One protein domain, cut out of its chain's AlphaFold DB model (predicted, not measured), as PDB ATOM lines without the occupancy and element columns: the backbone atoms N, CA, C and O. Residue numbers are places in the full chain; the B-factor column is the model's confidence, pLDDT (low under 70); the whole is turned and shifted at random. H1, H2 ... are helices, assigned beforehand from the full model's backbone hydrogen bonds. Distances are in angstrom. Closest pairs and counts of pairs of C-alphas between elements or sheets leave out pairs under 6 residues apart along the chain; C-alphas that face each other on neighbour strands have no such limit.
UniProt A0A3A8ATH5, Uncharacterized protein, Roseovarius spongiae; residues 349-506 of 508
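AT A GLANCE: This is residues 349 to 506 of the 508 residues of an uncharacterized protein of Roseovarius spongiae (UniProt A0A3A8ATH5). Eight helices form a rounded, crossed cluster round H3: H1 packs on one side of H3 and the longest helix, H5, on the opposite side, while H2 and H7 cover two further sides. H4 folds back on one end of H5, H6 crosses the H5 side, and H8 lies at the outside, packed on H7. The printed part has 158 residues with eight named helices, H1 to H8 in chain order, and no named strand; the class is all helix. The whole is compact, with a radius of gyration of the C-alphas of 14.7 A and spans of 38 by 38 by 30 A.

IN THESE COORDINATES: H5, residues 427 to 444, measures 25.8 A from its first C-alpha at (215.703, 130.008, 126.050) to its last at (190.940, 122.869, 125.206). H3, residues 390 to 402, measures 18.1 A. H1, residues 352 to 367, measures 22.8 A and begins with C-alpha 352 at (205.539, 135.243, 148.438). H2, residues 375 to 386, measures 16.8 A, and H6, residues 457 to 468, 16.2 A. The shorter helices are H4, residues 409 to 414, H7, residues 477 to 485, and H8, residues 499 to 505.

HOW THE PARTS SIT: H5 touches H3 at a steep tilt of 46 degrees, the C-alphas of Gly 401 and Ala 440 being closest at 3.8 A. With residues 437 to 444 H5 touches H4, closest at Ala 409 and Ala 441, C-alphas 4.1 A apart; the two form a helical hairpin. With residues 432 to 439 it touches H6, only just about perpendicular at 70.3 degrees; the closest C-alphas, of Leu 436 and Ile 463, are 6.4 A apart. H3 is the hub and touches H1, H2, H5, H6 and H7. H1 runs the same way as H3 at a shallow tilt of 11 degrees, closest at the C-alphas of Trp 359 and Val 392, 4.9 A. H2 touches H3 with residues 381 to 386, the C-alphas of Leu 385 and Arg 393 being closest at 4.6 A. H7 touches H8, closest at the C-alphas of Ala 484 and Met 505, 5.6 A. H8 is apart from H3 and H5. In H1, H3, H4, H5, H6 and H7 every O i to N i+4 pair is within hydrogen-bond range; H2 has 7 of 8 and H8 2 of 3.

THE WHOLE: The C-alphas of Val 349 and Ala 457 are the farthest apart, at 42.2 A. The printed part has no cut. The links H4 to H5, H5 to H6 and H7 to H8 are long. Mean pLDDT of the printed part is 83.6; residues 349 to 352, 370, 451 to 455 and 505 to 506 are under 70.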
ATOM      1  N   VAL A 349     201.644 144.163 146.510       46.06
ATOM      2  CA  VAL A 349     202.560 143.369 147.338       46.06
ATOM      3  C   VAL A 349     202.244 141.899 147.093       46.06
ATOM      4  O   VAL A 349     201.361 141.319 147.714       46.06
ATOM      5  N   ALA A 350     202.947 141.284 146.140       53.56
ATOM      6  CA  ALA A 350     202.874 139.843 145.939       53.56
ATOM      7  C   ALA A 350     203.474 139.157 147.172       53.56
ATOM      8  O   ALA A 350     204.686 138.956 147.227       53.56
ATOM      9  N   ASN A 351     202.642 138.837 148.168       59.78
ATOM     10  CA  ASN A 351     203.067 138.076 149.334       59.78
ATOM     11  C   ASN A 351     203.616 136.717 148.848       59.78
ATOM     12  O   ASN A 351     202.850 135.908 148.305       59.78
ATOM     13  N   PRO A 352     204.931 136.451 148.982       64.88
ATOM     14  CA  PRO A 352     205.539 135.243 148.438       64.88
ATOM     15  C   PRO A 352     204.954 133.960 149.034       64.88
ATOM     16  O   PRO A 352     204.905 132.951 148.330       64.88
ATOM     17  N   SER A 353     204.483 133.994 150.289       71.00
ATOM     18  CA  SER A 353     203.851 132.840 150.940       71.00
ATOM     19  C   SER A 353     202.473 132.534 150.350       71.00
ATOM     20  O   SER A 353     202.169 131.376 150.089       71.00
ATOM     21  N   ALA A 354     201.678 133.558 150.029       72.94
ATOM     22  CA  ALA A 354     200.379 133.379 149.385       72.94
ATOM     23  C   ALA A 354     200.525 132.814 147.961       72.94
ATOM     24  O   ALA A 354     199.792 131.912 147.563       72.94
ATOM     25  N   ALA A 355     201.499 133.313 147.188       76.75
ATOM     26  CA  ALA A 355     201.797 132.781 145.856       76.75
ATOM     27  C   ALA A 355     202.322 131.339 145.906       76.75
ATOM     28  O   ALA A 355     202.016 130.540 145.020       76.75
ATOM     29  N   GLN A 356     203.098 131.007 146.943       83.25
ATOM     30  CA  GLN A 356     203.499 129.638 147.225       83.25
ATOM     31  C   GLN A 356     202.254 128.781 147.477       83.25
ATOM     32  O   GLN A 356     201.979 127.934 146.640       83.25
ATOM     33  N   ALA A 357     201.454 129.064 148.510       81.44
ATOM     34  CA  ALA A 357     200.269 128.279 148.879       81.44
ATOM     35  C   ALA A 357     199.309 128.014 147.702       81.44
ATOM     36  O   ALA A 357     198.868 126.884 147.508       81.44
ATOM     37  N   ARG A 358     199.043 129.017 146.849       86.44
ATOM     38  CA  ARG A 358     198.201 128.833 145.649       86.44
ATOM     39  C   ARG A 358     198.808 127.872 144.630       86.44
ATOM     40  O   ARG A 358     198.092 127.067 144.040       86.44
ATOM     41  N   TRP A 359     200.123 127.938 144.424       88.31
ATOM     42  CA  TRP A 359     200.827 126.978 143.576       88.31
ATOM     43  C   TRP A 359     200.759 125.560 144.161       88.31
ATOM     44  O   TRP A 359     200.534 124.614 143.413       88.31
ATOM     45  N   GLU A 360     200.888 125.404 145.482       86.56
ATOM     46  CA  GLU A 360     200.780 124.099 146.155       86.56
ATOM     47  C   GLU A 360     199.375 123.512 146.035       86.56
ATOM     48  O   GLU A 360     199.231 122.354 145.647       86.56
ATOM     49  N   MET A 361     198.353 124.329 146.293       84.75
ATOM     50  CA  MET A 361     196.948 123.956 146.160       84.75
ATOM     51  C   MET A 361     196.627 123.486 144.739       84.75
ATOM     52  O   MET A 361     196.022 122.431 144.561       84.75
ATOM     53  N   LEU A 362     197.075 124.223 143.715       89.38
ATOM     54  CA  LEU A 362     196.843 123.831 142.329       89.38
ATOM     55  C   LEU A 362     197.596 122.540 141.964       89.38
ATOM     56  O   LEU A 362     197.020 121.674 141.319       89.38
ATOM     57  N   CYS A 363     198.846 122.365 142.407       88.81
ATOM     58  CA  CYS A 363     199.577 121.105 142.217       88.81
ATOM     59  C   CYS A 363     198.858 119.908 142.856       88.81
ATOM     60  O   CYS A 363     198.811 118.839 142.253       88.81
ATOM     61  N   ALA A 364     198.301 120.083 144.059       85.69
ATOM     62  CA  ALA A 364     197.535 119.043 144.739       85.69
ATOM     63  C   ALA A 364     196.239 118.709 143.982       85.69
ATOM     64  O   ALA A 364     195.957 117.536 143.753       85.69
ATOM     65  N   ALA A 365     195.503 119.726 143.523       85.06
ATOM     66  CA  ALA A 365     194.283 119.548 142.735       85.06
ATOM     67  C   ALA A 365     194.545 118.810 141.413       85.06
ATOM     68  O   ALA A 365     193.793 117.919 141.039       85.06
ATOM     69  N   VAL A 366     195.644 119.142 140.732       86.69
ATOM     70  CA  VAL A 366     196.051 118.512 139.466       86.69
ATOM     71  C   VAL A 366     196.468 117.048 139.638       86.69
ATOM     72  O   VAL A 366     196.378 116.267 138.698       86.69
ATOM     73  N   ALA A 367     196.910 116.655 140.832       82.50
ATOM     74  CA  ALA A 367     197.229 115.264 141.130       82.50
ATOM     75  C   ALA A 367     195.989 114.403 141.442       82.50
ATOM     76  O   ALA A 367     196.112 113.180 141.469       82.50
ATOM     77  N   GLY A 368     194.829 115.015 141.708       77.69
ATOM     78  CA  GLY A 368     193.586 114.307 142.007       77.69
ATOM     79  C   GLY A 368     192.837 113.886 140.742       77.69
ATOM     80  O   GLY A 368     192.630 114.688 139.830       77.69
ATOM     81  N   GLU A 369     192.382 112.636 140.688       71.94
ATOM     82  CA  GLU A 369     191.507 112.169 139.608       71.94
ATOM     83  C   GLU A 369     190.114 112.820 139.707       71.94
ATOM     84  O   GLU A 369     189.579 113.025 140.794       71.94
ATOM     85  N   GLY A 370     189.515 113.167 138.562       68.88
ATOM     86  CA  GLY A 370     188.131 113.662 138.483       68.88
ATOM     87  C   GLY A 370     187.896 115.126 138.885       68.88
ATOM     88  O   GLY A 370     186.817 115.650 138.614       68.88
ATOM     89  N   VAL A 371     188.895 115.825 139.436       74.62
ATOM     90  CA  VAL A 371     188.761 117.205 139.958       74.62
ATOM     91  C   VAL A 371     188.248 118.197 138.907       74.62
ATOM     92  O   VAL A 371     187.470 119.090 139.216       74.62
ATOM     93  N   PHE A 372     188.635 118.038 137.641       76.62
ATOM     94  CA  PHE A 372     188.278 118.987 136.575       76.62
ATOM     95  C   PHE A 372     186.963 118.663 135.853       76.62
ATOM     96  O   PHE A 372     186.588 119.383 134.928       76.62
ATOM     97  N   GLY A 373     186.258 117.610 136.287       72.31
ATOM     98  CA  GLY A 373     184.845 117.401 135.957       72.31
ATOM     99  C   GLY A 373     183.902 118.280 136.792       72.31
ATOM    100  O   GLY A 373     182.773 118.520 136.375       72.31
ATOM    101  N   ASP A 374     184.376 118.794 137.932       79.38
ATOM    102  CA  ASP A 374     183.647 119.678 138.845       79.38
ATOM    103  C   ASP A 374     183.862 121.169 138.474       79.38
ATOM    104  O   ASP A 374     185.004 121.580 138.205       79.38
ATOM    105  N   PRO A 375     182.803 122.011 138.461       76.94
ATOM    106  CA  PRO A 375     182.915 123.467 138.378       76.94
ATOM    107  C   PRO A 375     184.008 124.088 139.259       76.94
ATOM    108  O   PRO A 375     184.687 125.013 138.804       76.94
ATOM    109  N   ALA A 376     184.230 123.582 140.478       76.38
ATOM    110  CA  ALA A 376     185.260 124.121 141.371       76.38
ATOM    111  C   ALA A 376     186.681 123.899 140.826       76.38
ATOM    112  O   ALA A 376     187.501 124.822 140.817       76.38
ATOM    113  N   GLY A 377     186.966 122.707 140.291       83.31
ATOM    114  CA  GLY A 377     188.248 122.410 139.653       83.31
ATOM    115  C   GLY A 377     188.487 123.258 138.404       83.31
ATOM    116  O   GLY A 377     189.586 123.785 138.200       83.31
ATOM    117  N   ARG A 378     187.451 123.465 137.581       86.44
ATOM    118  CA  ARG A 378     187.550 124.333 136.396       86.44
ATOM    119  C   ARG A 378     187.769 125.805 136.755       86.44
ATOM    120  O   ARG A 378     188.582 126.482 136.115       86.44
ATOM    121  N   ALA A 379     187.100 126.291 137.800       84.50
ATOM    122  CA  ALA A 379     187.289 127.640 138.322       84.50
ATOM    123  C   ALA A 379     188.720 127.851 138.834       84.50
ATOM    124  O   ALA A 379     189.352 128.858 138.510       84.50
ATOM    125  N   LEU A 380     189.265 126.867 139.557       87.88
ATOM    126  CA  LEU A 380     190.635 126.888 140.063       87.88
ATOM    127  C   LEU A 380     191.672 126.987 138.930       87.88
ATOM    128  O   LEU A 380     192.595 127.800 139.005       87.88
ATOM    129  N   VAL A 381     191.510 126.216 137.847       90.94
ATOM    130  CA  VAL A 381     192.391 126.302 136.663       90.94
ATOM    131  C   VAL A 381     192.235 127.643 135.959       90.94
ATOM    132  O   VAL A 381     193.233 128.261 135.585       90.94
ATOM    133  N   THR A 382     191.001 128.128 135.811       90.00
ATOM    134  CA  THR A 382     190.720 129.437 135.212       90.00
ATOM    135  C   THR A 382     191.414 130.562 135.979       90.00
ATOM    136  O   THR A 382     192.091 131.386 135.361       90.00
ATOM    137  N   ALA A 383     191.312 130.562 137.311       87.50
ATOM    138  CA  ALA A 383     192.018 131.505 138.173       87.50
ATOM    139  C   ALA A 383     193.538 131.360 138.035       87.50
ATOM    140  O   ALA A 383     194.266 132.345 137.887       87.50
ATOM    141  N   GLY A 384     194.018 130.114 137.992       91.19
ATOM    142  CA  GLY A 384     195.430 129.803 137.831       91.19
ATOM    143  C   GLY A 384     196.035 130.353 136.536       91.19
ATOM    144  O   GLY A 384     197.153 130.862 136.569       91.19
ATOM    145  N   LEU A 385     195.303 130.335 135.413       92.62
ATOM    146  CA  LEU A 385     195.743 130.922 134.135       92.62
ATOM    147  C   LEU A 385     195.925 132.448 134.209       92.62
ATOM    148  O   LEU A 385     196.777 133.002 133.504       92.62
ATOM    149  N   ALA A 386     195.150 133.119 135.064       88.12
ATOM    150  CA  ALA A 386     195.184 134.566 135.265       88.12
ATOM    151  C   ALA A 386     196.124 135.019 136.404       88.12
ATOM    152  O   ALA A 386     196.390 136.219 136.518       88.12
ATOM    153  N   ASP A 387     196.658 134.093 137.215       88.50
ATOM    154  CA  ASP A 387     197.463 134.415 138.402       88.50
ATOM    155  C   ASP A 387     198.695 135.267 138.057       88.50
ATOM    156  O   ASP A 387     199.269 135.191 136.970       88.50
ATOM    157  N   SER A 388     199.136 136.085 139.007       83.31
ATOM    158  CA  SER A 388     200.366 136.875 138.949       83.31
ATOM    159  C   SER A 388     201.660 136.033 138.990       83.31
ATOM    160  O   SER A 388     202.624 136.380 138.288       83.31
ATOM    161  N   ASP A 389     201.690 134.892 139.689       86.50
ATOM    162  CA  ASP A 389     202.836 133.971 139.733       86.50
ATOM    163  C   ASP A 389     202.844 133.058 138.496       86.50
ATOM    164  O   ASP A 389     201.863 132.409 138.138       86.50
ATOM    165  N   TRP A 390     203.978 133.015 137.796       88.69
ATOM    166  CA  TRP A 390     204.108 132.218 136.577       88.69
ATOM    167  C   TRP A 390     204.059 130.708 136.834       88.69
ATOM    168  O   TRP A 390     203.652 129.988 135.930       88.69
ATOM    169  N   ARG A 391     204.446 130.225 138.023       90.44
ATOM    170  CA  ARG A 391     204.390 128.796 138.374       90.44
ATOM    171  C   ARG A 391     202.947 128.318 138.409       90.44
ATOM    172  O   ARG A 391     202.637 127.324 137.765       90.44
ATOM    173  N   VAL A 392     202.071 129.087 139.062       90.88
ATOM    174  CA  VAL A 392     200.622 128.839 139.084       90.88
ATOM    175  C   VAL A 392     200.082 128.788 137.651       90.88
ATOM    176  O   VAL A 392     199.467 127.798 137.266       90.88
ATOM    177  N   ARG A 393     200.423 129.782 136.812       93.06
ATOM    178  CA  ARG A 393     200.008 129.799 135.397       93.06
ATOM    179  C   ARG A 393     200.483 128.581 134.605       93.06
ATOM    180  O   ARG A 393     199.730 128.062 133.789       93.06
ATOM    181  N   MET A 394     201.725 128.133 134.799       94.38
ATOM    182  CA  MET A 394     202.261 126.990 134.048       94.38
ATOM    183  C   MET A 394     201.651 125.661 134.495       94.38
ATOM    184  O   MET A 394     201.389 124.816 133.643       94.38
ATOM    185  N   VAL A 395     201.376 125.486 135.791       94.19
ATOM    186  CA  VAL A 395     200.635 124.315 136.288       94.19
ATOM    187  C   VAL A 395     199.200 124.331 135.764       94.19
ATOM    188  O   VAL A 395     198.718 123.301 135.306       94.19
ATOM    189  N   ALA A 396     198.548 125.497 135.729       94.38
ATOM    190  CA  ALA A 396     197.211 125.634 135.155       94.38
ATOM    191  C   ALA A 396     197.194 125.270 133.661       94.38
ATOM    192  O   ALA A 396     196.334 124.511 133.230       94.38
ATOM    193  N   LEU A 397     198.169 125.739 132.873       95.06
ATOM    194  CA  LEU A 397     198.295 125.341 131.465       95.06
ATOM    195  C   LEU A 397     198.520 123.834 131.301       95.06
ATOM    196  O   LEU A 397     197.918 123.228 130.417       95.06
ATOM    197  N   TRP A 398     199.368 123.232 132.143       94.12
ATOM    198  CA  TRP A 398     199.570 121.784 132.126       94.12
ATOM    199  C   TRP A 398     198.250 121.056 132.408       94.12
ATOM    200  O   TRP A 398     197.876 120.179 131.638       94.12
ATOM    201  N   ALA A 399     197.493 121.491 133.422       93.06
ATOM    202  CA  ALA A 399     196.191 120.928 133.775       93.06
ATOM    203  C   ALA A 399     195.174 121.021 132.626       93.06
ATOM    204  O   ALA A 399     194.514 120.033 132.311       93.06
ATOM    205  N   VAL A 400     195.089 122.178 131.952       93.31
ATOM    206  CA  VAL A 400     194.226 122.361 130.768       93.31
ATOM    207  C   VAL A 400     194.572 121.349 129.677       93.31
ATOM    208  O   VAL A 400     193.672 120.731 129.113       93.31
ATOM    209  N   GLY A 401     195.862 121.174 129.376       91.81
ATOM    210  CA  GLY A 401     196.312 120.255 128.332       91.81
ATOM    211  C   GLY A 401     196.169 118.780 128.706       91.81
ATOM    212  O   GLY A 401     195.815 117.974 127.845       91.81
ATOM    213  N   HIS A 402     196.441 118.421 129.960       92.00
ATOM    214  CA  HIS A 402     196.398 117.041 130.443       92.00
ATOM    215  C   HIS A 402     194.953 116.555 130.586       92.00
ATOM    216  O   HIS A 402     194.581 115.538 130.010       92.00
ATOM    217  N   HIS A 403     194.103 117.342 131.252       90.31
ATOM    218  CA  HIS A 403     192.696 116.997 131.481       90.31
ATOM    219  C   HIS A 403     191.755 117.454 130.361       90.31
ATOM    220  O   HIS A 403     190.546 117.262 130.465       90.31
ATOM    221  N   ARG A 404     192.286 118.063 129.290       90.56
ATOM    222  CA  ARG A 404     191.519 118.545 128.127       90.56
ATOM    223  C   ARG A 404     190.339 119.443 128.526       90.56
ATOM    224  O   ARG A 404     189.242 119.326 127.981       90.56
ATOM    225  N   VAL A 405     190.559 120.344 129.487       88.69
ATOM    226  CA  VAL A 405     189.500 121.197 130.052       88.69
ATOM    227  C   VAL A 405     188.927 122.099 128.957       88.69
ATOM    228  O   VAL A 405     189.618 122.992 128.461       88.69
ATOM    229  N   GLN A 406     187.677 121.862 128.558       88.88
ATOM    230  CA  GLN A 406     187.048 122.553 127.430       88.88
ATOM    231  C   GLN A 406     186.733 124.024 127.737       88.88
ATOM    232  O   GLN A 406     186.479 124.406 128.878       88.88
ATOM    233  N   GLY A 407     186.727 124.864 126.695       86.06
ATOM    234  CA  GLY A 407     186.289 126.264 126.786       86.06
ATOM    235  C   GLY A 407     187.318 127.244 127.364       86.06
ATOM    236  O   GLY A 407     187.014 128.424 127.528       86.06
ATOM    237  N   LEU A 408     188.549 126.796 127.632       91.00
ATOM    238  CA  LEU A 408     189.648 127.617 128.158       91.00
ATOM    239  C   LEU A 408     190.721 127.956 127.111       91.00
ATOM    240  O   LEU A 408     191.710 128.602 127.454       91.00
ATOM    241  N   ALA A 409     190.522 127.593 125.840       91.50
ATOM    242  CA  ALA A 409     191.503 127.772 124.767       91.50
ATOM    243  C   ALA A 409     192.049 129.207 124.680       91.50
ATOM    244  O   ALA A 409     193.252 129.418 124.807       91.50
ATOM    245  N   ALA A 410     191.169 130.209 124.584       90.19
ATOM    246  CA  ALA A 410     191.575 131.615 124.497       90.19
ATOM    247  C   ALA A 410     192.354 132.092 125.740       90.19
ATOM    248  O   ALA A 410     193.306 132.867 125.632       90.19
ATOM    249  N   ARG A 411     191.986 131.608 126.935       91.06
ATOM    250  CA  ARG A 411     192.699 131.932 128.184       91.06
ATOM    251  C   ARG A 411     194.069 131.274 128.241       91.06
ATOM    252  O   ARG A 411     195.027 131.915 128.668       91.06
ATOM    253  N   ALA A 412     194.163 130.025 127.793       93.50
ATOM    254  CA  ALA A 412     195.426 129.320 127.677       93.50
ATOM    255  C   ALA A 412     196.367 130.052 126.703       93.50
ATOM    256  O   ALA A 412     197.504 130.340 127.065       93.50
ATOM    257  N   GLU A 413     195.890 130.464 125.524       93.00
ATOM    258  CA  GLU A 413     196.687 131.239 124.553       93.00
ATOM    259  C   GLU A 413     197.188 132.572 125.128       93.00
ATOM    260  O   GLU A 413     198.354 132.946 124.935       93.00
ATOM    261  N   ALA A 414     196.332 133.269 125.880       91.56
ATOM    262  CA  ALA A 414     196.644 134.551 126.503       91.56
ATOM    263  C   ALA A 414     197.576 134.446 127.728       91.56
ATOM    264  O   ALA A 414     198.121 135.463 128.176       91.56
ATOM    265  N   ALA A 415     197.796 133.246 128.278       92.25
ATOM    266  CA  ALA A 415     198.595 133.057 129.482       92.25
ATOM    267  C   ALA A 415     200.049 133.523 129.285       92.25
ATOM    268  O   ALA A 415     200.776 133.109 128.373       92.25
ATOM    269  N   ALA A 416     200.501 134.404 130.178       89.88
ATOM    270  CA  ALA A 416     201.810 135.035 130.071       89.88
ATOM    271  C   ALA A 416     202.946 134.138 130.591       89.88
ATOM    272  O   ALA A 416     202.953 133.701 131.747       89.88
ATOM    273  N   LEU A 417     203.977 133.966 129.763       87.81
ATOM    274  CA  LEU A 417     205.146 133.133 130.051       87.81
ATOM    275  C   LEU A 417     206.315 133.937 130.650       87.81
ATOM    276  O   LEU A 417     206.539 135.087 130.251       87.81
ATOM    277  N   PRO A 418     207.111 133.344 131.561       86.81
ATOM    278  CA  PRO A 418     208.301 133.988 132.123       86.81
ATOM    279  C   PRO A 418     209.349 134.295 131.041       86.81
ATOM    280  O   PRO A 418     209.543 133.513 130.107       86.81
ATOM    281  N   LYS A 419     210.028 135.450 131.142       84.38
ATOM    282  CA  LYS A 419     211.116 135.854 130.225       84.38
ATOM    283  C   LYS A 419     212.312 134.882 130.317       84.38
ATOM    284  O   LYS A 419     212.533 134.329 131.394       84.38
ATOM    285  N   PRO A 420     213.095 134.680 129.235       79.69
ATOM    286  CA  PRO A 420     214.365 133.955 129.327       79.69
ATOM    287  C   PRO A 420     215.272 134.571 130.402       79.69
ATOM    288  O   PRO A 420     215.223 135.779 130.630       79.69
ATOM    289  N   GLY A 421     216.074 133.751 131.078       75.81
ATOM    290  CA  GLY A 421     216.955 134.157 132.179       75.81
ATOM    291  C   GLY A 421     216.250 134.321 133.531       75.81
ATOM    292  O   GLY A 421     216.911 134.396 134.567       75.81
ATOM    293  N   PHE A 422     214.914 134.322 133.574       82.62
ATOM    294  CA  PHE A 422     214.175 134.462 134.826       82.62
ATOM    295  C   PHE A 422     214.300 133.199 135.691       82.62
ATOM    296  O   PHE A 422     213.887 132.117 135.280       82.62
ATOM    297  N   ARG A 423     214.860 133.333 136.904       78.94
ATOM    298  CA  ARG A 423     215.004 132.243 137.896       78.94
ATOM    299  C   ARG A 423     215.610 130.946 137.320       78.94
ATOM    300  O   ARG A 423     215.202 129.844 137.685       78.94
ATOM    301  N   GLY A 424     216.597 131.083 136.433       79.62
ATOM    302  CA  GLY A 424     217.328 129.954 135.848       79.62
ATOM    303  C   GLY A 424     216.654 129.287 134.643       79.62
ATOM    304  O   GLY A 424     217.105 128.215 134.246       79.62
ATOM    305  N   LEU A 425     215.606 129.892 134.070       85.50
ATOM    306  CA  LEU A 425     214.993 129.449 132.813       85.50
ATOM    307  C   LEU A 425     215.868 129.827 131.611       85.50
ATOM    308  O   LEU A 425     216.161 131.003 131.394       85.50
ATOM    309  N   SER A 426     216.256 128.840 130.811       87.56
ATOM    310  CA  SER A 426     216.950 129.037 129.538       87.56
ATOM    311  C   SER A 426     215.980 129.456 128.421       87.56
ATOM    312  O   SER A 426     214.756 129.491 128.592       87.56
ATOM    313  N   GLN A 427     216.521 129.777 127.243       87.12
ATOM    314  CA  GLN A 427     215.703 130.008 126.050       87.12
ATOM    315  C   GLN A 427     214.953 128.738 125.618       87.12
ATOM    316  O   GLN A 427     213.802 128.830 125.191       87.12
ATOM    317  N   ASP A 428     215.567 127.565 125.781       86.81
ATOM    318  CA  ASP A 428     214.940 126.281 125.464       86.81
ATOM    319  C   ASP A 428     213.835 125.921 126.462       86.81
ATOM    320  O   ASP A 428     212.762 125.494 126.044       86.81
ATOM    321  N   ASP A 429     214.023 126.216 127.754       89.56
ATOM    322  CA  ASP A 429     212.977 126.052 128.773       89.56
ATOM    323  C   ASP A 429     211.739 126.889 128.403       89.56
ATOM    324  O   ASP A 429     210.602 126.420 128.457       89.56
ATOM    325  N   ARG A 430     211.943 128.126 127.929       88.56
ATOM    326  CA  ARG A 430     210.841 128.967 127.440       88.56
ATOM    327  C   ARG A 430     210.183 128.399 126.180       88.56
ATOM    328  O   ARG A 430     208.969 128.536 126.048       88.56
ATOM    329  N   ARG A 431     210.935 127.787 125.257       88.62
ATOM    330  CA  ARG A 431     210.363 127.121 124.068       88.62
ATOM    331  C   ARG A 431     209.466 125.948 124.465       88.62
ATOM    332  O   ARG A 431     208.387 125.816 123.896       88.62
ATOM    333  N   VAL A 432     209.871 125.161 125.465       89.31
ATOM    334  CA  VAL A 432     209.050 124.084 126.047       89.31
ATOM    335  C   VAL A 432     207.749 124.648 126.617       89.31
ATOM    336  O   VAL A 432     206.674 124.178 126.256       89.31
ATOM    337  N   LEU A 433     207.817 125.704 127.436       91.88
ATOM    338  CA  LEU A 433     206.623 126.315 128.035       91.88
ATOM    339  C   LEU A 433     205.698 126.973 126.992       91.88
ATOM    340  O   LEU A 433     204.479 126.915 127.127       91.88
ATOM    341  N   LEU A 434     206.259 127.578 125.937       91.06
ATOM    342  CA  LEU A 434     205.486 128.093 124.800       91.06
ATOM    343  C   LEU A 434     204.704 126.970 124.119       91.06
ATOM    344  O   LEU A 434     203.505 127.116 123.920       91.06
ATOM    345  N   ALA A 435     205.365 125.857 123.804       89.81
ATOM    346  CA  ALA A 435     204.722 124.720 123.158       89.81
ATOM    347  C   ALA A 435     203.657 124.065 124.045       89.81
ATOM    348  O   ALA A 435     202.597 123.696 123.550       89.81
ATOM    349  N   LEU A 436     203.905 123.984 125.358       91.38
ATOM    350  CA  LEU A 436     202.918 123.523 126.333       91.38
ATOM    351  C   LEU A 436     201.664 124.402 126.308       91.38
ATOM    352  O   LEU A 436     200.554 123.880 126.292       91.38
ATOM    353  N   ARG A 437     201.828 125.731 126.247       93.88
ATOM    354  CA  ARG A 437     200.709 126.672 126.136       93.88
ATOM    355  C   ARG A 437     199.887 126.437 124.871       93.88
ATOM    356  O   ARG A 437     198.664 126.396 124.943       93.88
ATOM    357  N   ASP A 438     200.552 126.296 123.725       92.00
ATOM    358  CA  ASP A 438     199.853 126.132 122.447       92.00
ATOM    359  C   ASP A 438     199.132 124.779 122.371       92.00
ATOM    360  O   ASP A 438     198.013 124.704 121.869       92.00
ATOM    361  N   LEU A 439     199.739 123.718 122.916       91.56
ATOM    362  CA  LEU A 439     199.102 122.407 122.989       91.56
ATOM    363  C   LEU A 439     197.908 122.406 123.952       91.56
ATOM    364  O   LEU A 439     196.856 121.872 123.611       91.56
ATOM    365  N   ALA A 440     198.036 123.043 125.120       92.94
ATOM    366  CA  ALA A 440     196.934 123.198 126.067       92.94
ATOM    367  C   ALA A 440     195.749 123.950 125.445       92.94
ATOM    368  O   ALA A 440     194.604 123.511 125.561       92.94
ATOM    369  N   ALA A 441     196.022 125.044 124.729       92.75
ATOM    370  CA  ALA A 441     195.002 125.785 123.999       92.75
ATOM    371  C   ALA A 441     194.301 124.933 122.935       92.75
ATOM    372  O   ALA A 441     193.072 124.929 122.863       92.75
ATOM    373  N   SER A 442     195.068 124.176 122.143       91.44
ATOM    374  CA  SER A 442     194.503 123.322 121.098       91.44
ATOM    375  C   SER A 442     193.630 122.208 121.675       91.44
ATOM    376  O   SER A 442     192.489 122.039 121.243       91.44
ATOM    377  N   ARG A 443     194.098 121.535 122.733       92.50
ATOM    378  CA  ARG A 443     193.338 120.479 123.421       92.50
ATOM    379  C   ARG A 443     192.072 121.001 124.080       92.50
ATOM    380  O   ARG A 443     191.028 120.366 123.979       92.50
ATOM    381  N   SER A 444     192.127 122.190 124.675       91.56
ATOM    382  CA  SER A 444     190.940 122.869 125.206       91.56
ATOM    383  C   SER A 444     189.915 123.225 124.118       91.56
ATOM    384  O   SER A 444     188.715 123.282 124.389       91.56
ATOM    385  N   ALA A 445     190.375 123.433 122.879       90.56
ATOM    386  CA  ALA A 445     189.536 123.622 121.697       90.56
ATOM    387  C   ALA A 445     189.107 122.299 121.023       90.56
ATOM    388  O   ALA A 445     188.496 122.341 119.957       90.56
ATOM    389  N   GLY A 446     189.427 121.139 121.610       89.50
ATOM    390  CA  GLY A 446     189.066 119.819 121.082       89.50
ATOM    391  C   GLY A 446     189.988 119.284 119.984       89.50
ATOM    392  O   GLY A 446     189.585 118.394 119.240       89.50
ATOM    393  N   ARG A 447     191.209 119.816 119.856       86.94
ATOM    394  CA  ARG A 447     192.202 119.395 118.856       86.94
ATOM    395  C   ARG A 447     193.446 118.801 119.516       86.94
ATOM    396  O   ARG A 447     193.882 119.278 120.559       86.94
ATOM    397  N   ASP A 448     194.057 117.806 118.881       81.12
ATOM    398  CA  ASP A 448     195.264 117.135 119.394       81.12
ATOM    399  C   ASP A 448     196.577 117.628 118.744       81.12
ATOM    400  O   ASP A 448     197.659 117.142 119.073       81.12
ATOM    401  N   ASP A 449     196.513 118.623 117.856       77.50
ATOM    402  CA  ASP A 449     197.651 119.166 117.110       77.50
ATOM    403  C   ASP A 449     198.012 120.608 117.512       77.50
ATOM    404  O   ASP A 449     197.199 121.360 118.044       77.50
ATOM    405  N   ILE A 450     199.256 121.027 117.252       73.12
ATOM    406  CA  ILE A 450     199.666 122.434 117.398       73.12
ATOM    407  C   ILE A 450     199.597 123.090 116.018       73.12
ATOM    408  O   ILE A 450     200.431 122.811 115.157       73.12
ATOM    409  N   ALA A 451     198.647 124.007 115.821       59.03
ATOM    410  CA  ALA A 451     198.491 124.775 114.585       59.03
ATOM    411  C   ALA A 451     199.594 125.846 114.440       59.03
ATOM    412  O   ALA A 451     199.359 127.045 114.589       59.03
ATOM    413  N   ARG A 452     200.836 125.420 114.180       62.25
ATOM    414  CA  ARG A 452     201.956 126.310 113.851       62.25
ATOM    415  C   ARG A 452     202.597 125.907 112.523       62.25
ATOM    416  O   ARG A 452     203.179 124.822 112.449       62.25
ATOM    417  N   PRO A 453     202.566 126.781 111.501       51.22
ATOM    418  CA  PRO A 453     203.314 126.561 110.268       51.22
ATOM    419  C   PRO A 453     204.802 126.333 110.578       51.22
ATOM    420  O   PRO A 453     205.432 127.161 111.234       51.22
ATOM    421  N   GLY A 454     205.357 125.193 110.148       63.00
ATOM    422  CA  GLY A 454     206.774 124.851 110.338       63.00
ATOM    423  C   GLY A 454     207.160 124.275 111.710       63.00
ATOM    424  O   GLY A 454     208.351 124.176 112.008       63.00
ATOM    425  N   ALA A 455     206.203 123.890 112.562       67.75
ATOM    426  CA  ALA A 455     206.523 123.216 113.821       67.75
ATOM    427  C   ALA A 455     207.149 121.828 113.582       67.75
ATOM    428  O   ALA A 455     206.632 121.014 112.822       67.75
ATOM    429  N   ASN A 456     208.263 121.536 114.261       77.62
ATOM    430  CA  ASN A 456     208.910 120.226 114.194       77.62
ATOM    431  C   ASN A 456     208.020 119.163 114.869       77.62
ATOM    432  O   ASN A 456     207.856 119.185 116.090       77.62
ATOM    433  N   ALA A 457     207.491 118.217 114.088       77.12
ATOM    434  CA  ALA A 457     206.582 117.170 114.564       77.12
ATOM    435  C   ALA A 457     207.150 116.352 115.740       77.12
ATOM    436  O   ALA A 457     206.430 116.060 116.693       77.12
ATOM    437  N   GLY A 458     208.454 116.049 115.735       82.38
ATOM    438  CA  GLY A 458     209.107 115.315 116.824       82.38
ATOM    439  C   GLY A 458     209.222 116.121 118.121       82.38
ATOM    440  O   GLY A 458     209.217 115.554 119.214       82.38
ATOM    441  N   PHE A 459     209.295 117.451 118.028       83.19
ATOM    442  CA  PHE A 459     209.221 118.320 119.201       83.19
ATOM    443  C   PHE A 459     207.790 118.383 119.747       83.19
ATOM    444  O   PHE A 459     207.601 118.221 120.948       83.19
ATOM    445  N   VAL A 460     206.784 118.532 118.880       80.56
ATOM    446  CA  VAL A 460     205.365 118.547 119.282       80.56
ATOM    447  C   VAL A 460     204.963 117.239 119.966       80.56
ATOM    448  O   VAL A 460     204.408 117.283 121.060       80.56
ATOM    449  N   ALA A 461     205.319 116.090 119.385       84.25
ATOM    450  CA  ALA A 461     205.048 114.774 119.968       84.25
ATOM    451  C   ALA A 461     205.672 114.614 121.364       84.25
ATOM    452  O   ALA A 461     205.058 114.059 122.271       84.25
ATOM    453  N   ARG A 462     206.876 115.162 121.568       85.62
ATOM    454  CA  ARG A 462     207.546 115.152 122.874       85.62
ATOM    455  C   ARG A 462     206.820 116.005 123.911       85.62
ATOM    456  O   ARG A 462     206.713 115.595 125.060       85.62
ATOM    457  N   ILE A 463     206.329 117.180 123.521       87.62
ATOM    458  CA  ILE A 463     205.543 118.039 124.416       87.62
ATOM    459  C   ILE A 463     204.199 117.385 124.744       87.62
ATOM    460  O   ILE A 463     203.795 117.420 125.901       87.62
ATOM    461  N   ALA A 464     203.548 116.739 123.773       86.25
ATOM    462  CA  ALA A 464     202.334 115.966 124.019       86.25
ATOM    463  C   ALA A 464     202.566 114.853 125.042       86.25
ATOM    464  O   ALA A 464     201.846 114.801 126.034       86.25
ATOM    465  N   ALA A 465     203.644 114.078 124.894       87.62
ATOM    466  CA  ALA A 465     204.014 113.053 125.867       87.62
ATOM    467  C   ALA A 465     204.231 113.621 127.286       87.62
ATOM    468  O   ALA A 465     203.774 113.022 128.253       87.62
ATOM    469  N   LEU A 466     204.868 114.794 127.415       86.12
ATOM    470  CA  LEU A 466     205.078 115.473 128.707       86.12
ATOM    471  C   LEU A 466     203.787 115.987 129.361       86.12
ATOM    472  O   LEU A 466     203.750 116.197 130.577       86.12
ATOM    473  N   ILE A 467     202.758 116.266 128.561       85.25
ATOM    474  CA  ILE A 467     201.437 116.642 129.065       85.25
ATOM    475  C   ILE A 467     200.631 115.391 129.409       85.25
ATOM    476  O   ILE A 467     199.984 115.376 130.444       85.25
ATOM    477  N   ASP A 468     200.667 114.346 128.582       86.50
ATOM    478  CA  ASP A 468     199.872 113.128 128.781       86.50
ATOM    479  C   ASP A 468     200.319 112.324 130.002       86.50
ATOM    480  O   ASP A 468     199.481 111.772 130.709       86.50
ATOM    481  N   ALA A 469     201.620 112.302 130.290       84.44
ATOM    482  CA  ALA A 469     202.155 111.656 131.476       84.44
ATOM    483  C   ALA A 469     203.334 112.451 132.043       84.44
ATOM    484  O   ALA A 469     204.277 112.808 131.332       84.44
ATOM    485  N   VAL A 470     203.312 112.695 133.356       81.94
ATOM    486  CA  VAL A 470     204.482 113.252 134.040       81.94
ATOM    487  C   VAL A 470     205.584 112.188 134.026       81.94
ATOM    488  O   VAL A 470     205.345 111.092 134.526       81.94
ATOM    489  N   PRO A 471     206.791 112.470 133.503       80.19
ATOM    490  CA  PRO A 471     207.838 111.458 133.408       80.19
ATOM    491  C   PRO A 471     208.247 110.916 134.779       80.19
ATOM    492  O   PRO A 471     208.547 111.706 135.679       80.19
ATOM    493  N   ASP A 472     208.385 109.590 134.904       79.44
ATOM    494  CA  ASP A 472     208.870 108.900 136.116       79.44
ATOM    495  C   ASP A 472     210.358 109.113 136.393       79.44
ATOM    496  O   ASP A 472     210.804 109.020 137.544       79.44
ATOM    497  N   THR A 473     211.126 109.551 135.391       82.00
ATOM    498  CA  THR A 473     212.514 110.009 135.550       82.00
ATOM    499  C   THR A 473     212.796 111.261 134.716       82.00
ATOM    500  O   THR A 473     212.179 111.453 133.674       82.00
ATOM    501  N   ALA A 474     213.710 112.133 135.166       85.31
ATOM    502  CA  ALA A 474     214.147 113.280 134.366       85.31
ATOM    503  C   ALA A 474     215.367 112.932 133.499       85.31
ATOM    504  O   ALA A 474     216.517 113.053 133.940       85.31
ATOM    505  N   GLN A 475     215.109 112.517 132.260       85.94
ATOM    506  CA  GLN A 475     216.133 112.191 131.260       85.94
ATOM    507  C   GLN A 475     216.559 113.421 130.452       85.94
ATOM    508  O   GLN A 475     217.633 113.446 129.855       85.94
ATOM    509  N   SER A 476     215.722 114.457 130.457       88.19
ATOM    510  CA  SER A 476     215.994 115.738 129.829       88.19
ATOM    511  C   SER A 476     215.772 116.911 130.783       88.19
ATOM    512  O   SER A 476     215.128 116.809 131.833       88.19
ATOM    513  N   ARG A 477     216.277 118.084 130.391       87.69
ATOM    514  CA  ARG A 477     216.020 119.334 131.115       87.69
ATOM    515  C   ARG A 477     214.535 119.729 131.089       87.69
ATOM    516  O   ARG A 477     214.057 120.313 132.057       87.69
ATOM    517  N   ALA A 478     213.812 119.383 130.020       88.00
ATOM    518  CA  ALA A 478     212.372 119.618 129.917       88.00
ATOM    519  C   ALA A 478     211.600 118.765 130.936       88.00
ATOM    520  O   ALA A 478     210.738 119.288 131.640       88.00
ATOM    521  N   ASP A 479     211.979 117.494 131.095       88.94
ATOM    522  CA  ASP A 479     211.391 116.589 132.090       88.94
ATOM    523  C   ASP A 479     211.620 117.137 133.503       88.94
ATOM    524  O   ASP A 479     210.695 117.211 134.313       88.94
ATOM    525  N   ALA A 480     212.849 117.591 133.787       87.69
ATOM    526  CA  ALA A 480     213.196 118.199 135.068       87.69
ATOM    527  C   ALA A 480     212.375 119.470 135.355       87.69
ATOM    528  O   ALA A 480     211.988 119.697 136.501       87.69
ATOM    529  N   LEU A 481     212.081 120.284 134.333       90.00
ATOM    530  CA  LEU A 481     211.245 121.480 134.462       90.00
ATOM    531  C   LEU A 481     209.787 121.130 134.794       90.00
ATOM    532  O   LEU A 481     209.230 121.707 135.726       90.00
ATOM    533  N   ILE A 482     209.177 120.190 134.064       89.62
ATOM    534  CA  ILE A 482     207.783 119.776 134.299       89.62
ATOM    535  C   ILE A 482     207.636 119.140 135.682       89.62
ATOM    536  O   ILE A 482     206.746 119.520 136.443       89.62
ATOM    537  N   ARG A 483     208.561 118.254 136.071       89.81
ATOM    538  CA  ARG A 483     208.576 117.682 137.426       89.81
ATOM    539  C   ARG A 483     208.714 118.750 138.503       89.81
ATOM    540  O   ARG A 483     207.985 118.701 139.489       89.81
ATOM    541  N   ALA A 484     209.591 119.736 138.304       88.25
ATOM    542  CA  ALA A 484     209.751 120.830 139.254       88.25
ATOM    543  C   ALA A 484     208.483 121.687 139.386       88.25
ATOM    544  O   ALA A 484     208.128 122.070 140.499       88.25
ATOM    545  N   LEU A 485     207.785 121.961 138.279       88.62
ATOM    546  CA  LEU A 485     206.510 122.687 138.279       88.62
ATOM    547  C   LEU A 485     205.397 121.927 139.006       88.62
ATOM    548  O   LEU A 485     204.601 122.559 139.692       88.62
ATOM    549  N   LEU A 486     205.375 120.601 138.890       88.75
ATOM    550  CA  LEU A 486     204.372 119.718 139.496       88.75
ATOM    551  C   LEU A 486     204.816 119.128 140.846       88.75
ATOM    552  O   LEU A 486     204.225 118.163 141.327       88.75
ATOM    553  N   ARG A 487     205.879 119.678 141.451       86.12
ATOM    554  CA  ARG A 487     206.442 119.238 142.742       86.12
ATOM    555  C   ARG A 487     206.785 117.744 142.823       86.12
ATOM    556  O   ARG A 487     206.735 117.146 143.895       86.12
ATOM    557  N   LYS A 488     207.175 117.124 141.711       82.81
ATOM    558  CA  LYS A 488     207.649 115.735 141.706       82.81
ATOM    559  C   LYS A 488     209.159 115.711 141.987       82.81
ATOM    560  O   LYS A 488     209.913 116.315 141.219       82.81
ATOM    561  N   PRO A 489     209.630 115.025 143.047       78.12
ATOM    562  CA  PRO A 489     211.049 115.000 143.402       78.12
ATOM    563  C   PRO A 489     211.885 114.350 142.296       78.12
ATOM    564  O   PRO A 489     211.388 113.488 141.575       78.12
ATOM    565  N   LEU A 490     213.154 114.741 142.157       76.00
ATOM    566  CA  LEU A 490     214.109 114.071 141.266       76.00
ATOM    567  C   LEU A 490     214.839 112.966 142.029       76.00
ATOM    568  O   LEU A 490     215.302 113.197 143.145       76.00
ATOM    569  N   ALA A 491     214.975 111.788 141.423       74.56
ATOM    570  CA  ALA A 491     215.790 110.726 142.004       74.56
ATOM    571  C   ALA A 491     217.292 111.075 141.905       74.56
ATOM    572  O   ALA A 491     217.696 111.810 140.993       74.56
ATOM    573  N   PRO A 492     218.140 110.545 142.805       71.06
ATOM    574  CA  PRO A 492     219.591 110.675 142.692       71.06
ATOM    575  C   PRO A 492     220.097 110.213 141.313       71.06
ATOM    576  O   PRO A 492     219.635 109.204 140.790       71.06
ATOM    577  N   GLY A 493     221.032 110.958 140.712       71.75
ATOM    578  CA  GLY A 493     221.623 110.628 139.404       71.75
ATOM    579  C   GLY A 493     220.828 111.078 138.167       71.75
ATOM    580  O   GLY A 493     221.295 110.880 137.050       71.75
ATOM    581  N   GLN A 494     219.660 111.707 138.338       81.12
ATOM    582  CA  GLN A 494     218.882 112.275 137.228       81.12
ATOM    583  C   GLN A 494     219.454 113.608 136.719       81.12
ATOM    584  O   GLN A 494     220.315 114.221 137.359       81.12
ATOM    585  N   THR A 495     218.943 114.077 135.571       80.62
ATOM    586  CA  THR A 495     219.372 115.333 134.935       80.62
ATOM    587  C   THR A 495     219.423 116.481 135.953       80.62
ATOM    588  O   THR A 495     218.420 116.758 136.621       80.62
ATOM    589  N   PRO A 496     220.563 117.183 136.089       75.62
ATOM    590  CA  PRO A 496     220.715 118.215 137.100       75.62
ATOM    591  C   PRO A 496     219.778 119.403 136.836       75.62
ATOM    592  O   PRO A 496     219.877 120.092 135.821       75.62
ATOM    593  N   ALA A 497     218.890 119.677 137.792       79.06
ATOM    594  CA  ALA A 497     218.057 120.876 137.796       79.06
ATOM    595  C   ALA A 497     218.802 122.081 138.411       79.06
ATOM    596  O   ALA A 497     219.556 121.909 139.378       79.06
ATOM    597  N   PRO A 498     218.562 123.315 137.928       81.56
ATOM    598  CA  PRO A 498     219.019 124.535 138.588       81.56
ATOM    599  C   PRO A 498     218.635 124.579 140.074       81.56
ATOM    600  O   PRO A 498     217.525 124.201 140.452       81.56
ATOM    601  N   SER A 499     219.510 125.121 140.927       79.19
ATOM    602  CA  SER A 499     219.273 125.232 142.380       79.19
ATOM    603  C   SER A 499     217.985 125.991 142.720       79.19
ATOM    604  O   SER A 499     217.324 125.698 143.714       79.19
ATOM    605  N   ALA A 500     217.587 126.944 141.871       75.94
ATOM    606  CA  ALA A 500     216.312 127.640 141.998       75.94
ATOM    607  C   ALA A 500     215.107 126.689 141.922       75.94
ATOM    608  O   ALA A 500     214.162 126.885 142.675       75.94
ATOM    609  N   TRP A 501     215.161 125.661 141.070       83.50
ATOM    610  CA  TRP A 501     214.074 124.699 140.867       83.50
ATOM    611  C   TRP A 501     214.094 123.601 141.924       83.50
ATOM    612  O   TRP A 501     213.045 123.158 142.373       83.50
ATOM    613  N   LYS A 502     215.285 123.204 142.392       76.06
ATOM    614  CA  LYS A 502     215.423 122.268 143.520       76.06
ATOM    615  C   LYS A 502     214.686 122.760 144.765       76.06
ATOM    616  O   LYS A 502     214.023 121.971 145.424       76.06
ATOM    617  N   ARG A 503     214.717 124.072 145.022       74.31
ATOM    618  CA  ARG A 503     213.940 124.699 146.105       74.31
ATOM    619  C   ARG A 503     212.424 124.607 145.918       74.31
ATOM    620  O   ARG A 503     211.708 124.690 146.900       74.31
ATOM    621  N   TRP A 504     211.933 124.448 144.690       74.81
ATOM    622  CA  TRP A 504     210.510 124.216 144.422       74.81
ATOM    623  C   TRP A 504     210.112 122.765 144.731       74.81
ATOM    624  O   TRP A 504     208.984 122.504 145.127       74.81
ATOM    625  N   MET A 505     211.046 121.826 144.562       69.44
ATOM    626  CA  MET A 505     210.821 120.388 144.748       69.44
ATOM    627  C   MET A 505     211.030 119.907 146.188       69.44
ATOM    628  O   MET A 505     210.631 118.791 146.506       69.44
ATOM    629  N   ALA A 506     211.662 120.711 147.046       59.81
ATOM    630  CA  ALA A 506     211.796 120.392 148.461       59.81
ATOM    631  C   ALA A 506     210.408 120.443 149.122       59.81
ATOM    632  O   ALA A 506     209.754 121.485 149.120       59.81
TER     633      ALA A 506